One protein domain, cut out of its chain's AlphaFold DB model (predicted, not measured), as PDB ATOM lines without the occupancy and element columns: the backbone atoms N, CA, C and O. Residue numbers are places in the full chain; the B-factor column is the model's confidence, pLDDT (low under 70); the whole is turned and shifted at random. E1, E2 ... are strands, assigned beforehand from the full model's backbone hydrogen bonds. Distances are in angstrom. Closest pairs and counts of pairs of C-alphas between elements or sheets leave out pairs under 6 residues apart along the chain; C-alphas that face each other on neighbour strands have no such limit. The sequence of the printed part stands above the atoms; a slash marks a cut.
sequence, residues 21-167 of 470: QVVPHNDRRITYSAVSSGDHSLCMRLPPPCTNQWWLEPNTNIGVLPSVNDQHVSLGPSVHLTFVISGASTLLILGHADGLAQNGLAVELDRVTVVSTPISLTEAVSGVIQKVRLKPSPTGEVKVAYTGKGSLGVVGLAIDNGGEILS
ATOM      1  N   GLN A  21     120.872 118.671 153.839       92.00
ATOM      2  CA  GLN A  21     122.296 118.438 154.018       92.00
ATOM      3  C   GLN A  21     122.760 117.428 152.963       92.00
ATOM      4  O   GLN A  21     122.388 116.254 153.009       92.00
ATOM      5  N   VAL A  22     123.585 117.880 152.016       89.94
ATOM      6  CA  VAL A  22     124.269 117.000 151.062       89.94
ATOM      7  C   VAL A  22     125.509 116.409 151.728       89.94
ATOM      8  O   VAL A  22     126.346 117.143 152.254       89.94
ATOM      9  N   VAL A  23     125.632 115.086 151.684       88.31
ATOM     10  CA  VAL A  23     126.807 114.334 152.127       88.31
ATOM     11  C   VAL A  23     127.427 113.671 150.892       88.31
ATOM     12  O   VAL A  23     126.730 112.920 150.200       88.31
ATOM     13  N   PRO A  24     128.697 113.962 150.558       84.94
ATOM     14  CA  PRO A  24     129.344 113.370 149.394       84.94
ATOM     15  C   PRO A  24     129.532 111.867 149.613       84.94
ATOM     16  O   PRO A  24     129.657 111.404 150.745       84.94
ATOM     17  N   HIS A  25     129.561 111.092 148.529       81.12
ATOM     18  CA  HIS A  25     129.661 109.632 148.619       81.12
ATOM     19  C   HIS A  25     130.935 109.156 149.361       81.12
ATOM     20  O   HIS A  25     130.932 108.098 149.978       81.12
ATOM     21  N   ASN A  26     132.013 109.949 149.320       80.81
ATOM     22  CA  ASN A  26     133.316 109.658 149.924       80.81
ATOM     23  C   ASN A  26     133.421 110.077 151.403       80.81
ATOM     24  O   ASN A  26     134.508 110.033 151.981       80.81
ATOM     25  N   ASP A  27     132.315 110.490 152.031       87.19
ATOM     26  CA  ASP A  27     132.289 110.767 153.462       87.19
ATOM     27  C   ASP A  27     132.632 109.495 154.256       87.19
ATOM     28  O   ASP A  27     132.013 108.448 154.082       87.19
ATOM     29  N   ARG A  28     133.590 109.603 155.184       86.81
ATOM     30  CA  ARG A  28     134.075 108.513 156.057       86.81
ATOM     31  C   ARG A  28     132.990 107.775 156.862       86.81
ATOM     32  O   ARG A  28     133.288 106.757 157.480       86.81
ATOM     33  N   ARG A  29     131.775 108.326 156.944       91.25
ATOM     34  CA  ARG A  29     130.603 107.734 157.609       91.25
ATOM     35  C   ARG A  29     129.832 106.764 156.703       91.25
ATOM     36  O   ARG A  29     128.969 106.041 157.195       91.25
ATOM     37  N   ILE A  30     130.129 106.760 155.404       88.69
ATOM     38  CA  ILE A  30     129.559 105.857 154.404       88.69
ATOM     39  C   ILE A  30     130.524 104.685 154.220       88.69
ATOM     40  O   ILE A  30     131.659 104.837 153.774       88.69
ATOM     41  N   THR A  31     130.055 103.494 154.571       88.62
ATOM     42  CA  THR A  31     130.756 102.232 154.336       88.62
ATOM     43  C   THR A  31     130.279 101.627 153.018       88.62
ATOM     44  O   THR A  31     129.110 101.717 152.653       88.62
ATOM     45  N   TYR A  32     131.183 100.977 152.298       84.56
ATOM     46  CA  TYR A  32     130.886 100.291 151.047       84.56
ATOM     47  C   TYR A  32     131.203  98.804 151.195       84.56
ATOM     48  O   TYR A  32     132.281  98.433 151.651       84.56
ATOM     49  N   SER A  33     130.274  97.953 150.769       80.31
ATOM     50  CA  SER A  33     130.420  96.488 150.829       80.31
ATOM     51  C   SER A  33     131.549  95.924 149.961       80.31
ATOM     52  O   SER A  33     132.139  94.904 150.307       80.31
ATOM     53  N   ALA A  34     131.849  96.589 148.845       65.94
ATOM     54  CA  ALA A  34     133.004  96.316 148.004       65.94
ATOM     55  C   ALA A  34     133.424  97.605 147.283       65.94
ATOM     56  O   ALA A  34     132.684  98.122 146.442       65.94
ATOM     57  N   VAL A  35     134.620  98.098 147.603       53.09
ATOM     58  CA  VAL A  35     135.328  99.139 146.843       53.09
ATOM     59  C   VAL A  35     136.511  98.467 146.165       53.09
ATOM     60  O   VAL A  35     137.229  97.705 146.816       53.09
ATOM     61  N   SER A  36     136.752  98.754 144.888       45.66
ATOM     62  CA  SER A  36     138.046  98.429 144.287       45.66
ATOM     63  C   SER A  36     139.114  99.328 144.922       45.66
ATOM     64  O   SER A  36     139.141 100.530 144.657       45.66
ATOM     65  N   SER A  37     139.984  98.781 145.771       37.25
ATOM     66  CA  SER A  37     141.107  99.534 146.338       37.25
ATOM     67  C   SER A  37     142.135  99.832 145.240       37.25
ATOM     68  O   SER A  37     142.922  98.950 144.888       37.25
ATOM     69  N   GLY A  38     142.129 101.042 144.681       36.97
ATOM     70  CA  GLY A  38     143.063 101.408 143.620       36.97
ATOM     71  C   GLY A  38     143.149 102.908 143.364       36.97
ATOM     72  O   GLY A  38     142.132 103.564 143.155       36.97
ATOM     73  N   ASP A  39     144.379 103.421 143.327       37.25
ATOM     74  CA  ASP A  39     144.684 104.759 142.825       37.25
ATOM     75  C   ASP A  39     144.272 104.915 141.351       37.25
ATOM     76  O   ASP A  39     144.434 104.015 140.516       37.25
ATOM     77  N   HIS A  40     143.756 106.094 141.011       44.91
ATOM     78  CA  HIS A  40     143.108 106.351 139.727       44.91
ATOM     79  C   HIS A  40     144.078 106.473 138.548       44.91
ATOM     80  O   HIS A  40     144.531 107.562 138.200       44.91
ATOM     81  N   SER A  41     144.324 105.355 137.859       31.80
ATOM     82  CA  SER A  41     144.935 105.374 136.516       31.80
ATOM     83  C   SER A  41     144.501 104.260 135.543       31.80
ATOM     84  O   SER A  41     144.735 104.406 134.343       31.80
ATOM     85  N   LEU A  42     143.871 103.163 136.001       33.53
ATOM     86  CA  LEU A  42     143.866 101.897 135.237       33.53
ATOM     87  C   LEU A  42     142.513 101.248 134.868       33.53
ATOM     88  O   LEU A  42     142.525 100.234 134.177       33.53
ATOM     89  N   CYS A  43     141.352 101.848 135.155       35.00
ATOM     90  CA  CYS A  43     140.057 101.356 134.626       35.00
ATOM     91  C   CYS A  43     139.778 101.727 133.147       35.00
ATOM     92  O   CYS A  43     138.638 101.674 132.699       35.00
ATOM     93  N   MET A  44     140.795 102.110 132.360       26.62
ATOM     94  CA  MET A  44     140.611 102.625 130.991       26.62
ATOM     95  C   MET A  44     140.719 101.598 129.847       26.62
ATOM     96  O   MET A  44     140.528 101.990 128.694       26.62
ATOM     97  N   ARG A  45     141.032 100.310 130.087       27.69
ATOM     98  CA  ARG A  45     141.128  99.302 129.002       27.69
ATOM     99  C   ARG A  45     140.565  97.925 129.389       27.69
ATOM    100  O   ARG A  45     141.125  97.226 130.220       27.69
ATOM    101  N   LEU A  46     139.464  97.560 128.723       31.03
ATOM    102  CA  LEU A  46     138.810  96.238 128.688       31.03
ATOM    103  C   LEU A  46     139.722  95.133 128.093       31.03
ATOM    104  O   LEU A  46     140.652  95.487 127.363       31.03
ATOM    105  N   PRO A  47     139.419  93.818 128.266       48.22
ATOM    106  CA  PRO A  47     138.214  93.214 128.870       48.22
ATOM    107  C   PRO A  47     138.547  92.296 130.104       48.22
ATOM    108  O   PRO A  47     139.601  92.491 130.699       48.22
ATOM    109  N   PRO A  48     137.667  91.398 130.614       44.50
ATOM    110  CA  PRO A  48     137.050  91.472 131.955       44.50
ATOM    111  C   PRO A  48     137.524  90.345 132.935       44.50
ATOM    112  O   PRO A  48     138.366  89.544 132.528       44.50
ATOM    113  N   PRO A  49     136.996  90.185 134.182       47.72
ATOM    114  CA  PRO A  49     135.904  90.918 134.841       47.72
ATOM    115  C   PRO A  49     136.193  91.454 136.265       47.72
ATOM    116  O   PRO A  49     136.528  90.701 137.178       47.72
ATOM    117  N   CYS A  50     135.846  92.720 136.519       41.47
ATOM    118  CA  CYS A  50     135.561  93.215 137.874       41.47
ATOM    119  C   CYS A  50     134.062  93.052 138.184       41.47
ATOM    120  O   CYS A  50     133.303  94.021 138.201       41.47
ATOM    121  N   THR A  51     133.596  91.817 138.378       45.28
ATOM    122  CA  THR A  51     132.207  91.564 138.804       45.28
ATOM    123  C   THR A  51     131.964  92.057 140.234       45.28
ATOM    124  O   THR A  51     132.711  91.699 141.141       45.28
ATOM    125  N   ASN A  52     130.854  92.775 140.440       48.44
ATOM    126  CA  ASN A  52     130.276  93.127 141.749       48.44
ATOM    127  C   ASN A  52     131.088  94.118 142.615       48.44
ATOM    128  O   ASN A  52     131.169  93.945 143.829       48.44
ATOM    129  N   GLN A  53     131.665  95.168 142.023       50.81
ATOM    130  CA  GLN A  53     132.367  96.229 142.765       50.81
ATOM    131  C   GLN A  53     131.839  97.622 142.407       50.81
ATOM    132  O   GLN A  53     131.387  97.837 141.281       50.81
ATOM    133  N   TRP A  54     131.930  98.557 143.358       47.09
ATOM    134  CA  TRP A  54     131.841  99.989 143.074       47.09
ATOM    135  C   TRP A  54     133.224 100.489 142.630       47.09
ATOM    136  O   TRP A  54     134.165 100.418 143.428       47.09
ATOM    137  N   TRP A  55     133.353 101.033 141.417       47.03
ATOM    138  CA  TRP A  55     134.563 101.756 140.984       47.03
ATOM    139  C   TRP A  55     134.251 103.231 140.754       47.03
ATOM    140  O   TRP A  55     133.121 103.580 140.431       47.03
ATOM    141  N   LEU A  56     135.250 104.091 140.925       44.03
ATOM    142  CA  LEU A  56     135.088 105.534 140.806       44.03
ATOM    143  C   LEU A  56     135.399 105.997 139.369       44.03
ATOM    144  O   LEU A  56     136.489 105.752 138.845       44.03
ATOM    145  N   GLU A  57     134.435 106.659 138.727       48.75
ATOM    146  CA  GLU A  57     134.591 107.305 137.421       48.75
ATOM    147  C   GLU A  57     134.775 108.822 137.563       48.75
ATOM    148  O   GLU A  57     133.973 109.465 138.247       48.75
ATOM    149  N   PRO A  58     135.778 109.419 136.887       43.91
ATOM    150  CA  PRO A  58     135.914 110.865 136.815       43.91
ATOM    151  C   PRO A  58     134.782 111.461 135.963       43.91
ATOM    152  O   PRO A  58     134.655 111.215 134.761       43.91
ATOM    153  N   ASN A  59     133.954 112.277 136.603       43.81
ATOM    154  CA  ASN A  59     132.746 112.875 136.063       43.81
ATOM    155  C   ASN A  59     133.059 114.011 135.074       43.81
ATOM    156  O   ASN A  59     133.153 115.180 135.444       43.81
ATOM    157  N   THR A  60     133.188 113.683 133.791       42.78
ATOM    158  CA  THR A  60     133.557 114.661 132.751       42.78
ATOM    159  C   THR A  60     132.413 115.569 132.267       42.78
ATOM    160  O   THR A  60     132.675 116.461 131.465       42.78
ATOM    161  N   ASN A  61     131.157 115.372 132.707       41.03
ATOM    162  CA  ASN A  61     129.978 115.849 131.954       41.03
ATOM    163  C   ASN A  61     128.812 116.493 132.752       41.03
ATOM    164  O   ASN A  61     127.743 116.700 132.173       41.03
ATOM    165  N   ILE A  62     128.939 116.832 134.048       41.19
ATOM    166  CA  ILE A  62     127.785 117.322 134.849       41.19
ATOM    167  C   ILE A  62     128.034 118.687 135.517       41.19
ATOM    168  O   ILE A  62     128.622 118.785 136.586       41.19
ATOM    169  N   GLY A  63     127.472 119.751 134.934       35.50
ATOM    170  CA  GLY A  63     127.609 121.137 135.411       35.50
ATOM    171  C   GLY A  63     126.570 121.642 136.430       35.50
ATOM    172  O   GLY A  63     126.242 122.823 136.374       35.50
ATOM    173  N   VAL A  64     125.989 120.800 137.303       43.97
ATOM    174  CA  VAL A  64     124.958 121.248 138.289       43.97
ATOM    175  C   VAL A  64     125.048 120.584 139.683       43.97
ATOM    176  O   VAL A  64     124.144 120.739 140.498       43.97
ATOM    177  N   LEU A  65     126.124 119.862 140.003       44.06
ATOM    178  CA  LEU A  65     126.427 119.434 141.379       44.06
ATOM    179  C   LEU A  65     127.882 119.819 141.679       44.06
ATOM    180  O   LEU A  65     128.791 119.118 141.236       44.06
ATOM    181  N   PRO A  66     128.134 120.964 142.342       36.34
ATOM    182  CA  PRO A  66     129.496 121.427 142.570       36.34
ATOM    183  C   PRO A  66     130.243 120.478 143.518       36.34
ATOM    184  O   PRO A  66     129.666 119.971 144.477       36.34
ATOM    185  N   SER A  67     131.546 120.316 143.275       40.84
ATOM    186  CA  SER A  67     132.561 119.603 144.083       40.84
ATOM    187  C   SER A  67     132.677 118.076 144.004       40.84
ATOM    188  O   SER A  67     133.689 117.565 144.475       40.84
ATOM    189  N   VAL A  68     131.754 117.336 143.376       45.94
ATOM    190  CA  VAL A  68     131.885 115.867 143.291       45.94
ATOM    191  C   VAL A  68     132.323 115.424 141.889       45.94
ATOM    192  O   VAL A  68     131.509 115.130 141.010       45.94
ATOM    193  N   ASN A  69     133.645 115.390 141.698       47.31
ATOM    194  CA  ASN A  69     134.304 114.928 140.468       47.31
ATOM    195  C   ASN A  69     134.226 113.408 140.263       47.31
ATOM    196  O   ASN A  69     134.616 112.921 139.208       47.31
ATOM    197  N   ASP A  70     133.701 112.682 141.241       51.69
ATOM    198  CA  ASP A  70     133.884 111.251 141.420       51.69
ATOM    199  C   ASP A  70     132.505 110.558 141.434       51.69
ATOM    200  O   ASP A  70     131.558 111.048 142.053       51.69
ATOM    201  N   GLN A  71     132.343 109.440 140.719       52.25
ATOM    202  CA  GLN A  71     131.100 108.653 140.742       52.25
ATOM    203  C   GLN A  71     131.383 107.187 141.019       52.25
ATOM    204  O   GLN A  71     132.053 106.549 140.216       52.25
ATOM    205  N   HIS A  72     130.816 106.609 142.078       54.97
ATOM    206  CA  HIS A  72     130.899 105.158 142.257       54.97
ATOM    207  C   HIS A  72     129.875 104.457 141.382       54.97
ATOM    208  O   HIS A  72     128.686 104.556 141.667       54.97
ATOM    209  N   VAL A  73     130.325 103.724 140.366       60.28
ATOM    210  CA  VAL A  73     129.479 102.959 139.449       60.28
ATOM    211  C   VAL A  73     129.445 101.480 139.845       60.28
ATOM    212  O   VAL A  73     130.473 100.917 140.211       60.28
ATOM    213  N   SER A  74     128.268 100.846 139.785       62.31
ATOM    214  CA  SER A  74     128.091  99.392 139.954       62.31
ATOM    215  C   SER A  74     127.703  98.701 138.637       62.31
ATOM    216  O   SER A  74     126.870  99.221 137.898       62.31
ATOM    217  N   LEU A  75     128.266  97.508 138.381       59.56
ATOM    218  CA  LEU A  75     127.906  96.591 137.272       59.56
ATOM    219  C   LEU A  75     127.147  95.339 137.722       59.56
ATOM    220  O   LEU A  75     126.799  94.498 136.891       59.56
ATOM    221  N   GLY A  76     126.972  95.150 139.030       57.81
ATOM    222  CA  GLY A  76     126.553  93.870 139.588       57.81
ATOM    223  C   GLY A  76     125.427  93.993 140.607       57.81
ATOM    224  O   GLY A  76     125.320  95.012 141.297       57.81
ATOM    225  N   PRO A  77     124.614  92.935 140.771       61.44
ATOM    226  CA  PRO A  77     123.840  92.766 141.990       61.44
ATOM    227  C   PRO A  77     124.783  92.615 143.198       61.44
ATOM    228  O   PRO A  77     125.977  92.346 143.059       61.44
ATOM    229  N   SER A  78     124.223  92.757 144.399       68.12
ATOM    230  CA  SER A  78     124.900  92.634 145.705       68.12
ATOM    231  C   SER A  78     125.782  93.805 146.143       68.12
ATOM    232  O   SER A  78     126.060  93.898 147.342       68.12
ATOM    233  N   VAL A  79     126.174  94.726 145.257       76.56
ATOM    234  CA  VAL A  79     126.943  95.901 145.693       76.56
ATOM    235  C   VAL A  79     126.030  96.917 146.380       76.56
ATOM    236  O   VAL A  79     124.986  97.324 145.861       76.56
ATOM    237  N   HIS A  80     126.419  97.293 147.592       87.12
ATOM    238  CA  HIS A  80     125.662  98.178 148.469       87.12
ATOM    239  C   HIS A  80     126.562  99.131 149.257       87.12
ATOM    240  O   HIS A  80     127.749  98.856 149.463       87.12
ATOM    241  N   LEU A  81     125.975 100.246 149.681       89.81
ATOM    242  CA  LEU A  81     126.552 101.214 150.609       89.81
ATOM    243  C   LEU A  81     125.707 101.251 151.891       89.81
ATOM    244  O   LEU A  81     124.480 101.109 151.832       89.81
ATOM    245  N   THR A  82     126.363 101.395 153.038       92.25
ATOM    246  CA  THR A  82     125.774 101.404 154.382       92.25
ATOM    247  C   THR A  82     126.196 102.644 155.151       92.25
ATOM    248  O   THR A  82     127.351 103.060 155.107       92.25
ATOM    249  N   PHE A  83     125.255 103.251 155.860       93.56
ATOM    250  CA  PHE A  83     125.490 104.423 156.700       93.56
ATOM    251  C   PHE A  83     124.400 104.500 157.767       93.56
ATOM    252  O   PHE A  83     123.274 104.055 157.547       93.56
ATOM    253  N   VAL A  84     124.713 105.064 158.932       94.00
ATOM    254  CA  VAL A  84     123.711 105.277 159.982       94.00
ATOM    255  C   VAL A  84     123.118 106.668 159.810       94.00
ATOM    256  O   VAL A  84     123.857 107.640 159.671       94.00
ATOM    257  N   ILE A  85     121.795 106.781 159.844       93.94
ATOM    258  CA  ILE A  85     121.103 108.074 159.919       93.94
ATOM    259  C   ILE A  85     120.430 108.241 161.274       93.94
ATOM    260  O   ILE A  85     120.089 107.258 161.927       93.94
ATOM    261  N   SER A  86     120.184 109.489 161.657       93.94
ATOM    262  CA  SER A  86     119.255 109.868 162.721       93.94
ATOM    263  C   SER A  86     118.440 111.087 162.291       93.94
ATOM    264  O   SER A  86     118.874 111.844 161.425       93.94
ATOM    265  N   GLY A  87     117.242 111.267 162.853       92.38
ATOM    266  CA  GLY A  87     116.377 112.445 162.668       92.38
ATOM    267  C   GLY A  87     115.718 112.624 161.287       92.38
ATOM    268  O   GLY A  87     114.607 113.150 161.219       92.38
ATOM    269  N   ALA A  88     116.343 112.147 160.208       92.69
ATOM    270  CA  ALA A  88     115.912 112.379 158.830       92.69
ATOM    271  C   ALA A  88     114.509 111.813 158.530       92.69
ATOM    272  O   ALA A  88     114.215 110.646 158.798       92.69
ATOM    273  N   SER A  89     113.655 112.623 157.899       92.81
ATOM    274  CA  SER A  89     112.356 112.199 157.352       92.81
ATOM    275  C   SER A  89     112.423 111.884 155.852       92.81
ATOM    276  O   SER A  89     111.541 111.218 155.300       92.81
ATOM    277  N   THR A  90     113.462 112.358 155.161       93.06
ATOM    278  CA  THR A  90     113.664 112.163 153.726       93.06
ATOM    279  C   THR A  90     115.128 111.877 153.427       93.06
ATOM    280  O   THR A  90     116.001 112.657 153.783       93.06
ATOM    281  N   LEU A  91     115.371 110.818 152.658       92.81
ATOM    282  CA  LEU A  91     116.662 110.538 152.035       92.81
ATOM    283  C   LEU A  91     116.535 110.701 150.515       92.81
ATOM    284  O   LEU A  91     115.643 110.127 149.886       92.81
ATOM    285  N   LEU A  92     117.431 111.476 149.919       92.94
ATOM    286  CA  LEU A  92     117.654 111.568 148.482       92.94
ATOM    287  C   LEU A  92     118.958 110.850 148.145       92.94
ATOM    288  O   LEU A  92     119.960 111.021 148.836       92.94
ATOM    289  N   ILE A  93     118.952 110.089 147.057       90.69
ATOM    290  CA  ILE A  93     120.151 109.459 146.504       90.69
ATOM    291  C   ILE A  93     120.495 110.214 145.225       90.69
ATOM    292  O   ILE A  93     119.678 110.284 144.297       90.69
ATOM    293  N   LEU A  94     121.673 110.832 145.224       88.62
ATOM    294  CA  LEU A  94     122.175 111.688 144.159       88.62
ATOM    295  C   LEU A  94     123.178 110.917 143.306       88.62
ATOM    296  O   LEU A  94     124.059 110.234 143.836       88.62
ATOM    297  N   GLY A  95     123.087 111.059 141.990       86.50
ATOM    298  CA  GLY A  95     124.016 110.384 141.099       86.50
ATOM    299  C   GLY A  95     123.647 110.418 139.628       86.50
ATOM    300  O   GLY A  95     122.895 111.286 139.179       86.50
ATOM    301  N   HIS A  96     124.203 109.456 138.902       82.25
ATOM    302  CA  HIS A  96     123.927 109.156 137.511       82.25
ATOM    303  C   HIS A  96     123.368 107.735 137.381       82.25
ATOM    304  O   HIS A  96     123.801 106.822 138.077       82.25
ATOM    305  N   ALA A  97     122.428 107.521 136.474       78.19
ATOM    306  CA  ALA A  97     121.978 106.188 136.088       78.19
ATOM    307  C   ALA A  97     121.813 106.159 134.571       78.19
ATOM    308  O   ALA A  97     121.235 107.096 134.010       78.19
ATOM    309  N   ASP A  98     122.317 105.116 133.912       76.25
ATOM    310  CA  ASP A  98     122.167 104.982 132.463       76.25
ATOM    311  C   ASP A  98     120.720 104.627 132.055       76.25
ATOM    312  O   ASP A  98     119.890 104.216 132.866       76.25
ATOM    313  N   GLY A  99     120.401 104.778 130.766       68.75
ATOM    314  CA  GLY A  99     119.105 104.363 130.206       68.75
ATOM    315  C   GLY A  99     118.925 102.839 130.095       68.75
ATOM    316  O   GLY A  99     117.954 102.373 129.499       68.75
ATOM    317  N   LEU A 100     119.878 102.054 130.609       68.31
ATOM    318  CA  LEU A 100     119.793 100.600 130.729       68.31
ATOM    319  C   LEU A 100     119.511 100.167 132.175       68.31
ATOM    320  O   LEU A 100     119.206  98.989 132.374       68.31
ATOM    321  N   ALA A 101     119.542 101.102 133.136       64.50
ATOM    322  CA  ALA A 101     119.263 100.926 134.553       64.50
ATOM    323  C   ALA A 101     117.820 100.449 134.774       64.50
ATOM    324  O   ALA A 101     116.890 101.229 134.993       64.50
ATOM    325  N   GLN A 102     117.654  99.131 134.720       64.81
ATOM    326  CA  GLN A 102     116.412  98.404 134.959       64.81
ATOM    327  C   GLN A 102     116.544  97.590 136.246       64.81
ATOM    328  O   GLN A 102     117.641  97.198 136.627       64.81
ATOM    329  N   ASN A 103     115.429  97.278 136.906       59.94
ATOM    330  CA  ASN A 103     115.380  96.494 138.155       59.94
ATOM    331  C   ASN A 103     116.035  97.149 139.389       59.94
ATOM    332  O   ASN A 103     116.341  96.475 140.370       59.94
ATOM    333  N   GLY A 104     116.096  98.481 139.396       69.44
ATOM    334  CA  GLY A 104     115.885  99.255 140.617       69.44
ATOM    335  C   GLY A 104     117.001  99.316 141.656       69.44
ATOM    336  O   GLY A 104     118.083  98.739 141.546       69.44
ATOM    337  N   LEU A 105     116.682 100.102 142.678       81.00
ATOM    338  CA  LEU A 105     117.519 100.385 143.827       81.00
ATOM    339  C   LEU A 105     116.697 100.068 145.078       81.00
ATOM    340  O   LEU A 105     115.594 100.590 145.264       81.00
ATOM    341  N   ALA A 106     117.232  99.175 145.902       87.38
ATOM    342  CA  ALA A 106     116.630  98.758 147.154       87.38
ATOM    343  C   ALA A 106     117.226  99.585 148.297       87.38
ATOM    344  O   ALA A 106     118.444  99.692 148.427       87.38
ATOM    345  N   VAL A 107     116.365 100.161 149.131       87.56
ATOM    346  CA  VAL A 107     116.758 100.862 150.355       87.56
ATOM    347  C   VAL A 107     116.155 100.131 151.538       87.56
ATOM    348  O   VAL A 107     114.935 100.103 151.726       87.56
ATOM    349  N   GLU A 108     117.030  99.523 152.322       89.62
ATOM    350  CA  GLU A 108     116.737  98.900 153.603       89.62
ATOM    351  C   GLU A 108     117.067  99.888 154.730       89.62
ATOM    352  O   GLU A 108     118.054 100.617 154.647       89.62
ATOM    353  N   LEU A 109     116.247  99.906 155.777       88.88
ATOM    354  CA  LEU A 109     116.488 100.599 157.044       88.88
ATOM    355  C   LEU A 109     116.355  99.554 158.149       88.88
ATOM    356  O   LEU A 109     115.330  98.873 158.213       88.88
ATOM    357  N   ASP A 110     117.392  99.376 158.961       87.31
ATOM    358  CA  ASP A 110     117.466  98.339 160.000       87.31
ATOM    359  C   ASP A 110     117.106  96.939 159.460       87.31
ATOM    360  O   ASP A 110     116.386  96.156 160.082       87.31
ATOM    361  N   ARG A 111     117.605  96.636 158.250       84.19
ATOM    362  CA  ARG A 111     117.354  95.401 157.470       84.19
ATOM    363  C   ARG A 111     115.909  95.208 156.989       84.19
ATOM    364  O   ARG A 111     115.600  94.182 156.386       84.19
ATOM    365  N   VAL A 112     115.026  96.186 157.188       81.12
ATOM    366  CA  VAL A 112     113.671  96.207 156.619       81.12
ATOM    367  C   VAL A 112     113.695  96.992 155.313       81.12
ATOM    368  O   VAL A 112     114.021  98.176 155.304       81.12
ATOM    369  N   THR A 113     113.323  96.370 154.193       81.81
ATOM    370  CA  THR A 113     113.203  97.066 152.902       81.81
ATOM    371  C   THR A 113     112.114  98.143 152.977       81.81
ATOM    372  O   THR A 113     110.924  97.836 153.008       81.81
ATOM    373  N   VAL A 114     112.520  99.415 153.001       81.44
ATOM    374  CA  VAL A 114     111.619 100.581 153.026       81.44
ATOM    375  C   VAL A 114     111.137 100.904 151.618       81.44
ATOM    376  O   VAL A 114     109.976 101.259 151.414       81.44
ATOM    377  N   VAL A 115     112.036 100.784 150.640       81.25
ATOM    378  CA  VAL A 115     111.759 101.046 149.229       81.25
ATOM    379  C   VAL A 115     112.446  99.982 148.385       81.25
ATOM    380  O   VAL A 115     113.651  99.789 148.482       81.25
ATOM    381  N   SER A 116     111.678  99.327 147.520       75.38
ATOM    382  CA  SER A 116     112.193  98.608 146.357       75.38
ATOM    383  C   SER A 116     111.416  99.121 145.154       75.38
ATOM    384  O   SER A 116     110.316  98.654 144.852       75.38
ATOM    385  N   THR A 117     111.924 100.191 144.545       69.75
ATOM    386  CA  THR A 117     111.313 100.795 143.360       69.75
ATOM    387  C   THR A 117     112.075 100.354 142.120       69.75
ATOM    388  O   THR A 117     113.283 100.595 142.037       69.75
ATOM    389  N   PRO A 118     111.401  99.746 141.122       66.50
ATOM    390  CA  PRO A 118     112.001  99.560 139.815       66.50
ATOM    391  C   PRO A 118     112.230 100.942 139.205       66.50
ATOM    392  O   PRO A 118     111.310 101.604 138.727       66.50
ATOM    393  N   ILE A 119     113.484 101.374 139.247       64.50
ATOM    394  CA  ILE A 119     113.989 102.433 138.389       64.50
ATOM    395  C   ILE A 119     113.856 101.889 136.964       64.50
ATOM    396  O   ILE A 119     114.363 100.811 136.654       64.50
ATOM    397  N   SER A 120     113.078 102.596 136.150       62.00
ATOM    398  CA  SER A 120     112.918 102.348 134.721       62.00
ATOM    399  C   SER A 120     113.193 103.672 134.030       62.00
ATOM    400  O   SER A 120     112.306 104.513 133.871       62.00
ATOM    401  N   LEU A 121     114.470 103.895 133.742       62.78
ATOM    402  CA  LEU A 121     114.947 105.083 133.055       62.78
ATOM    403  C   LEU A 121     115.083 104.754 131.574       62.78
ATOM    404  O   LEU A 121     115.827 103.858 131.199       62.78
ATOM    405  N   THR A 122     114.341 105.470 130.732       60.59
ATOM    406  CA  THR A 122     114.450 105.360 129.268       60.59
ATOM    407  C   THR A 122     115.610 106.178 128.702       60.59
ATOM    408  O   THR A 122     115.984 106.003 127.550       60.59
ATOM    409  N   GLU A 123     116.157 107.091 129.503       67.00
ATOM    410  CA  GLU A 123     117.255 107.997 129.175       67.00
ATOM    411  C   GLU A 123     118.175 108.100 130.392       67.00
ATOM    412  O   GLU A 123     117.716 107.943 131.525       67.00
ATOM    413  N   ALA A 124     119.458 108.388 130.176       66.56
ATOM    414  CA  ALA A 124     120.397 108.542 131.278       66.56
ATOM    415  C   ALA A 124     120.062 109.794 132.114       66.56
ATOM    416  O   ALA A 124     119.936 110.897 131.571       66.56
ATOM    417  N   VAL A 125     119.922 109.641 133.433       70.38
ATOM    418  CA  VAL A 125     119.528 110.727 134.345       70.38
ATOM    419  C   VAL A 125     120.657 111.058 135.306       70.38
ATOM    420  O   VAL A 125     121.183 110.182 135.983       70.38
ATOM    421  N   SER A 126     120.966 112.351 135.406       72.50
ATOM    422  CA  SER A 126     121.873 112.926 136.402       72.50
ATOM    423  C   SER A 126     121.097 113.816 137.371       72.50
ATOM    424  O   SER A 126     120.371 114.711 136.931       72.50
ATOM    425  N   GLY A 127     121.265 113.606 138.677       80.38
ATOM    426  CA  GLY A 127     120.591 114.371 139.731       80.38
ATOM    427  C   GLY A 127     120.041 113.462 140.829       80.38
ATOM    428  O   GLY A 127     120.724 112.550 141.280       80.38
ATOM    429  N   VAL A 128     118.803 113.705 141.273       78.88
ATOM    430  CA  VAL A 128     118.117 112.818 142.229       78.88
ATOM    431  C   VAL A 128     117.634 111.568 141.498       78.88
ATOM    432  O   VAL A 128     116.656 111.628 140.756       78.88
ATOM    433  N   ILE A 129     118.293 110.436 141.743       81.12
ATOM    434  CA  ILE A 129     117.892 109.131 141.201       81.12
ATOM    435  C   ILE A 129     116.681 108.595 141.971       81.12
ATOM    436  O   ILE A 129     115.721 108.104 141.381       81.12
ATOM    437  N   GLN A 130     116.713 108.704 143.303       86.38
ATOM    438  CA  GLN A 130     115.679 108.164 144.179       86.38
ATOM    439  C   GLN A 130     115.384 109.123 145.333       86.38
ATOM    440  O   GLN A 130     116.293 109.671 145.956       86.38
ATOM    441  N   LYS A 131     114.095 109.275 145.655       91.25
ATOM    442  CA  LYS A 131     113.618 109.892 146.899       91.25
ATOM    443  C   LYS A 131     112.960 108.821 147.764       91.25
ATOM    444  O   LYS A 131     112.026 108.150 147.324       91.25
ATOM    445  N   VAL A 132     113.442 108.679 148.990       90.88
ATOM    446  CA  VAL A 132     112.931 107.775 150.021       90.88
ATOM    447  C   VAL A 132     112.279 108.624 151.103       90.88
ATOM    448  O   VAL A 132     112.884 109.566 151.614       90.88
ATOM    449  N   ARG A 133     111.030 108.304 151.449       91.38
ATOM    450  CA  ARG A 133     110.388 108.844 152.649       91.38
ATOM    451  C   ARG A 133     110.654 107.885 153.793       91.38
ATOM    452  O   ARG A 133     110.270 106.720 153.720       91.38
ATOM    453  N   LEU A 134     111.299 108.395 154.821       88.19
ATOM    454  CA  LEU A 134     111.544 107.691 156.064       88.19
ATOM    455  C   LEU A 134     110.375 107.993 157.011       88.19
ATOM    456  O   LEU A 134     109.640 108.970 156.833       88.19
ATOM    457  N   LYS A 135     110.178 107.160 158.033       84.81
ATOM    458  CA  LYS A 135     109.397 107.620 159.190       84.81
ATOM    459  C   LYS A 135     110.207 108.734 159.873       84.81
ATOM    460  O   LYS A 135     111.427 108.675 159.806       84.81
ATOM    461  N   PRO A 136     109.591 109.728 160.531       68.62
ATOM    462  CA  PRO A 136     110.325 110.600 161.444       68.62
ATOM    463  C   PRO A 136     110.846 109.791 162.643       68.62
ATOM    464  O   PRO A 136     110.170 108.858 163.084       68.62
ATOM    465  N   SER A 137     112.001 110.172 163.196       67.19
ATOM    466  CA  SER A 137     112.631 109.581 164.397       67.19
ATOM    467  C   SER A 137     113.386 108.221 164.331       67.19
ATOM    468  O   SER A 137     113.825 107.788 165.401       67.19
ATOM    469  N   PRO A 138     113.628 107.523 163.199       67.19
ATOM    470  CA  PRO A 138     114.538 106.384 163.198       67.19
ATOM    471  C   PRO A 138     115.984 106.884 163.279       67.19
ATOM    472  O   PRO A 138     116.482 107.540 162.366       67.19
ATOM    473  N   THR A 139     116.665 106.546 164.373       89.31
ATOM    474  CA  THR A 139     118.104 106.280 164.278       89.31
ATOM    475  C   THR A 139     118.241 104.849 163.785       89.31
ATOM    476  O   THR A 139     117.702 103.961 164.441       89.31
ATOM    477  N   GLY A 140     118.895 104.632 162.648       90.69
ATOM    478  CA  GLY A 140     118.951 103.306 162.032       90.69
ATOM    479  C   GLY A 140     120.009 103.171 160.945       90.69
ATOM    480  O   GLY A 140     120.460 104.162 160.361       90.69
ATOM    481  N   GLU A 141     120.412 101.931 160.685       93.31
ATOM    482  CA  GLU A 141     121.337 101.585 159.605       93.31
ATOM    483  C   GLU A 141     120.580 101.586 158.273       93.31
ATOM    484  O   GLU A 141     119.701 100.751 158.043       93.31
ATOM    485  N   VAL A 142     120.926 102.510 157.377       92.62
ATOM    486  CA  VAL A 142     120.459 102.493 155.993       92.62
ATOM    487  C   VAL A 142     121.436 101.698 155.147       92.62
ATOM    488  O   VAL A 142     122.629 101.996 155.111       92.62
ATOM    489  N   LYS A 143     120.905 100.736 154.395       92.62
ATOM    490  CA  LYS A 143     121.611  99.994 153.354       92.62
ATOM    491  C   LYS A 143     120.956 100.280 152.007       92.62
ATOM    492  O   LYS A 143     119.806  99.915 151.774       92.62
ATOM    493  N   VAL A 144     121.698 100.923 151.111       90.06
ATOM    494  CA  VAL A 144     121.293 101.154 149.719       90.06
ATOM    495  C   VAL A 144     121.996 100.120 148.851       90.06
ATOM    496  O   VAL A 144     123.218 100.146 148.720       90.06
ATOM    497  N   ALA A 145     121.230  99.205 148.262       88.94
ATOM    498  CA  ALA A 145     121.719  98.143 147.393       88.94
ATOM    499  C   ALA A 145     121.224  98.344 145.957       88.94
ATOM    500  O   ALA A 145     120.040  98.606 145.725       88.94
ATOM    501  N   TYR A 146     122.116  98.173 144.983       84.50
ATOM    502  CA  TYR A 146     121.708  98.092 143.585       84.50
ATOM    503  C   TYR A 146     121.267  96.660 143.263       84.50
ATOM    504  O   TYR A 146     122.018  95.703 143.460       84.50
ATOM    505  N   THR A 147     120.033  96.510 142.784       82.50
ATOM    506  CA  THR A 147     119.453  95.215 142.377       82.50
ATOM    507  C   THR A 147     119.290  95.109 140.860       82.50
ATOM    508  O   THR A 147     118.692  94.154 140.360       82.50
ATOM    509  N   GLY A 148     119.792  96.109 140.134       76.12
ATOM    510  CA  GLY A 148     119.508  96.315 138.729       76.12
ATOM    511  C   GLY A 148     120.448  95.629 137.740       76.12
ATOM    512  O   GLY A 148     121.422  94.965 138.089       76.12
ATOM    513  N   LYS A 149     120.114  95.826 136.465       76.12
ATOM    514  CA  LYS A 149     121.001  95.687 135.306       76.12
ATOM    515  C   LYS A 149     121.269  97.084 134.757       76.12
ATOM    516  O   LYS A 149     120.347  97.892 134.775       76.12
ATOM    517  N   GLY A 150     122.457  97.313 134.208       74.69
ATOM    518  CA  GLY A 150     122.912  98.634 133.766       74.69
ATOM    519  C   GLY A 150     123.960  99.195 134.723       74.69
ATOM    520  O   GLY A 150     124.484  98.460 135.565       74.69
ATOM    521  N   SER A 151     124.266 100.478 134.571       73.75
ATOM    522  CA  SER A 151     125.212 101.201 135.418       73.75
ATOM    523  C   SER A 151     124.505 102.244 136.289       73.75
ATOM    524  O   SER A 151     123.633 102.997 135.843       73.75
ATOM    525  N   LEU A 152     124.885 102.272 137.567       78.44
ATOM    526  CA  LEU A 152     124.404 103.235 138.554       78.44
ATOM    527  C   LEU A 152     125.604 103.897 139.228       78.44
ATOM    528  O   LEU A 152     126.260 103.251 140.039       78.44
ATOM    529  N   GLY A 153     125.849 105.164 138.907       80.38
ATOM    530  CA  GLY A 153     126.807 106.046 139.569       80.38
ATOM    531  C   GLY A 153     126.188 106.734 140.788       80.38
ATOM    532  O   GLY A 153     125.249 107.507 140.627       80.38
ATOM    533  N   VAL A 154     126.700 106.528 142.003       83.38
ATOM    534  CA  VAL A 154     126.305 107.321 143.186       83.38
ATOM    535  C   VAL A 154     127.337 108.420 143.439       83.38
ATOM    536  O   VAL A 154     128.525 108.152 143.602       83.38
ATOM    537  N   VAL A 155     126.847 109.662 143.472       82.31
ATOM    538  CA  VAL A 155     127.610 110.910 143.678       82.31
ATOM    539  C   VAL A 155     127.460 111.403 145.122       82.31
ATOM    540  O   VAL A 155     128.357 112.020 145.692       82.31
ATOM    541  N   GLY A 156     126.335 111.108 145.768       86.69
ATOM    542  CA  GLY A 156     126.153 111.442 147.171       86.69
ATOM    543  C   GLY A 156     124.757 111.151 147.680       86.69
ATOM    544  O   GLY A 156     123.899 110.596 146.989       86.69
ATOM    545  N   LEU A 157     124.536 111.559 148.916       92.06
ATOM    546  CA  LEU A 157     123.278 111.438 149.627       92.06
ATOM    547  C   LEU A 157     122.825 112.846 150.008       92.06
ATOM    548  O   LEU A 157     123.655 113.723 150.234       92.06
ATOM    549  N   ALA A 158     121.523 113.083 150.104       93.19
ATOM    550  CA  ALA A 158     121.023 114.295 150.738       93.19
ATOM    551  C   ALA A 158     119.893 113.956 151.703       93.19
ATOM    552  O   ALA A 158     118.921 113.307 151.319       93.19
ATOM    553  N   ILE A 159     120.023 114.387 152.951       94.12
ATOM    554  CA  ILE A 159     119.006 114.212 153.992       94.12
ATOM    555  C   ILE A 159     118.395 115.562 154.340       94.12
ATOM    556  O   ILE A 159     119.041 116.590 154.161       94.12
ATOM    557  N   ASP A 160     117.142 115.595 154.776       93.19
ATOM    558  CA  ASP A 160     116.509 116.839 155.215       93.19
ATOM    559  C   ASP A 160     117.216 117.434 156.446       93.19
ATOM    560  O   ASP A 160     117.724 116.696 157.284       93.19
ATOM    561  N   ASN A 161     117.216 118.766 156.581       88.75
ATOM    562  CA  ASN A 161     117.960 119.505 157.625       88.75
ATOM    563  C   ASN A 161     117.624 119.133 159.093       88.75
ATOM    564  O   ASN A 161     118.263 119.645 160.009       88.75
ATOM    565  N   GLY A 162     116.612 118.292 159.338       89.12
ATOM    566  CA  GLY A 162     116.314 117.714 160.655       89.12
ATOM    567  C   GLY A 162     117.049 116.400 160.951       89.12
ATOM    568  O   GLY A 162     116.861 115.842 162.032       89.12
ATOM    569  N   GLY A 163     117.835 115.881 160.005       91.25
ATOM    570  CA  GLY A 163     118.595 114.646 160.141       91.25
ATOM    571  C   GLY A 163     120.108 114.831 160.109       91.25
ATOM    572  O   GLY A 163     120.624 115.854 159.668       91.25
ATOM    573  N   GLU A 164     120.812 113.788 160.537       92.81
ATOM    574  CA  GLU A 164     122.269 113.686 160.518       92.81
ATOM    575  C   GLU A 164     122.696 112.283 160.045       92.81
ATOM    576  O   GLU A 164     122.052 111.286 160.383       92.81
ATOM    577  N   ILE A 165     123.794 112.191 159.284       90.81
ATOM    578  CA  ILE A 165     124.503 110.919 159.071       90.81
ATOM    579  C   ILE A 165     125.485 110.721 160.226       90.81
ATOM    580  O   ILE A 165     126.396 111.525 160.422       90.81
ATOM    581  N   LEU A 166     125.326 109.645 160.986       92.44
ATOM    582  CA  LEU A 166     126.208 109.307 162.096       92.44
ATOM    583  C   LEU A 166     127.385 108.466 161.596       92.44
ATOM    584  O   LEU A 166     127.237 107.624 160.711       92.44
ATOM    585  N   SER A 167     128.563 108.661 162.192       81.25
ATOM    586  CA  SER A 167     129.683 107.740 161.986       81.25
ATOM    587  C   SER A 167     129.283 106.340 162.426       81.25
ATOM    588  O   SER A 167     128.973 106.135 163.600       81.25
TER     589      SER A 167
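What this domain is: This is residues 21 to 167 of the 470 residues of an uncharacterized protein of Auricularia subglabra (strain TFB-10046 / SS5) (UniProt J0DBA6). Two strongly twisted sheets lie face to face as a sandwich, with the chain wound over both as a jelly roll, that is, one long hairpin of four nested antiparallel pairs: E3 with E10, E4 with E9, E5 with E8 and E6 with E7. The long stretch of residues 25 to 53, which holds no named element, runs past the sandwich and loops out beyond E2 at one end around Cys 43. The printed part has 147 residues with no named helix and eleven named strands, E1 to E11 in order along the chain; the class is all strand, though only 68 residues are in named elements, under half. One sheet is branched, with E1, E2, E3, E5, E8 and E10, its neighbour pairs antiparallel; the other runs E7, E6, E9, E4, E11, all antiparallel. The whole is compact, with a radius of gyration of the C-alphas of 14.7 A, and elongated, with spans of 47 by 28 by 28 A.

Where its parts are: Begin in the branched sheet with E10, residues 152 to 160: find C-alpha 152 at (124.404, 103.235, 138.554) and go on to C-alpha 160, 22.9 A away. The same sheet holds E5, residues 90 to 97, 20.4 A long, and E8, residues 125 to 133, 20.5 A long. It also holds E3, residues 70 to 74, E2, residues 54 to 58, and E1, residues 21 to 24, which begins at C-alpha 21 at (122.296, 118.438, 154.018). In the other sheet look for E4, residues 80 to 86, 19.5 A long, and E9, residues 140 to 146, 19.4 A long. Its remaining strands are E6, residues 105 to 109, E7, residues 112 to 117, and E11, residues 164 to 166, which ends at C-alpha 166 at (126.208, 109.307, 162.096).

How they stand to each other: Start at E10, which has three neighbours and bends by 63 degrees at residue 155. On one side of it look for E3, beside residues 152 to 155, with N 154 and O 72 at 2.8 A, and E1, beside residues 156 to 159, with N 23 and O 157 at 2.8 A. On the other side is E5, beside residues 152 to 160, with N 92 and O 158 at 2.7 A. On one side of E5 find the edge strand E8, with N 93 and O 130 at 2.9 A, and on the other side of E5 is E10. On one side of E3 find the edge strand E2, which forms a hairpin with E3, with N 57 and O 71 at 2.8 A, and on the other side of E3 is E10. In the other sheet, the inner strands E9 and E4 have N 142 and O 83 at 2.8 A. E6 and E9 have N 145 and O 106 at 2.8 A. E6 and the edge strand E7 form a hairpin, with N 107 and O 115 at 2.8 A. At the other edge, E4 and E11 have N 166 and O 84 at 2.8 A. Residues 31 to 32 pair antiparallel with residues 81 to 82 of E4. Between the sheets, the strands of one stand at 26 degrees to those of the other, and the facing parts are 9.8 A centre to centre. The closest C-alphas of E7 and E8 are those of Val 115 and Val 132, 6.9 A apart. E4 and E8 are apart.

The domain as a whole: The two C-alphas farthest apart are those of Pro 47 and Ser 137, 46.7 A. The printed part has no cut. The links E1 to E2, 29 residues, and E2 to E3, 11 residues, are long. The mean pLDDT of the printed part is 71.5; look for values under 70 in residues 34 to 78, 99 to 104, 117 to 124 and 136 to 138.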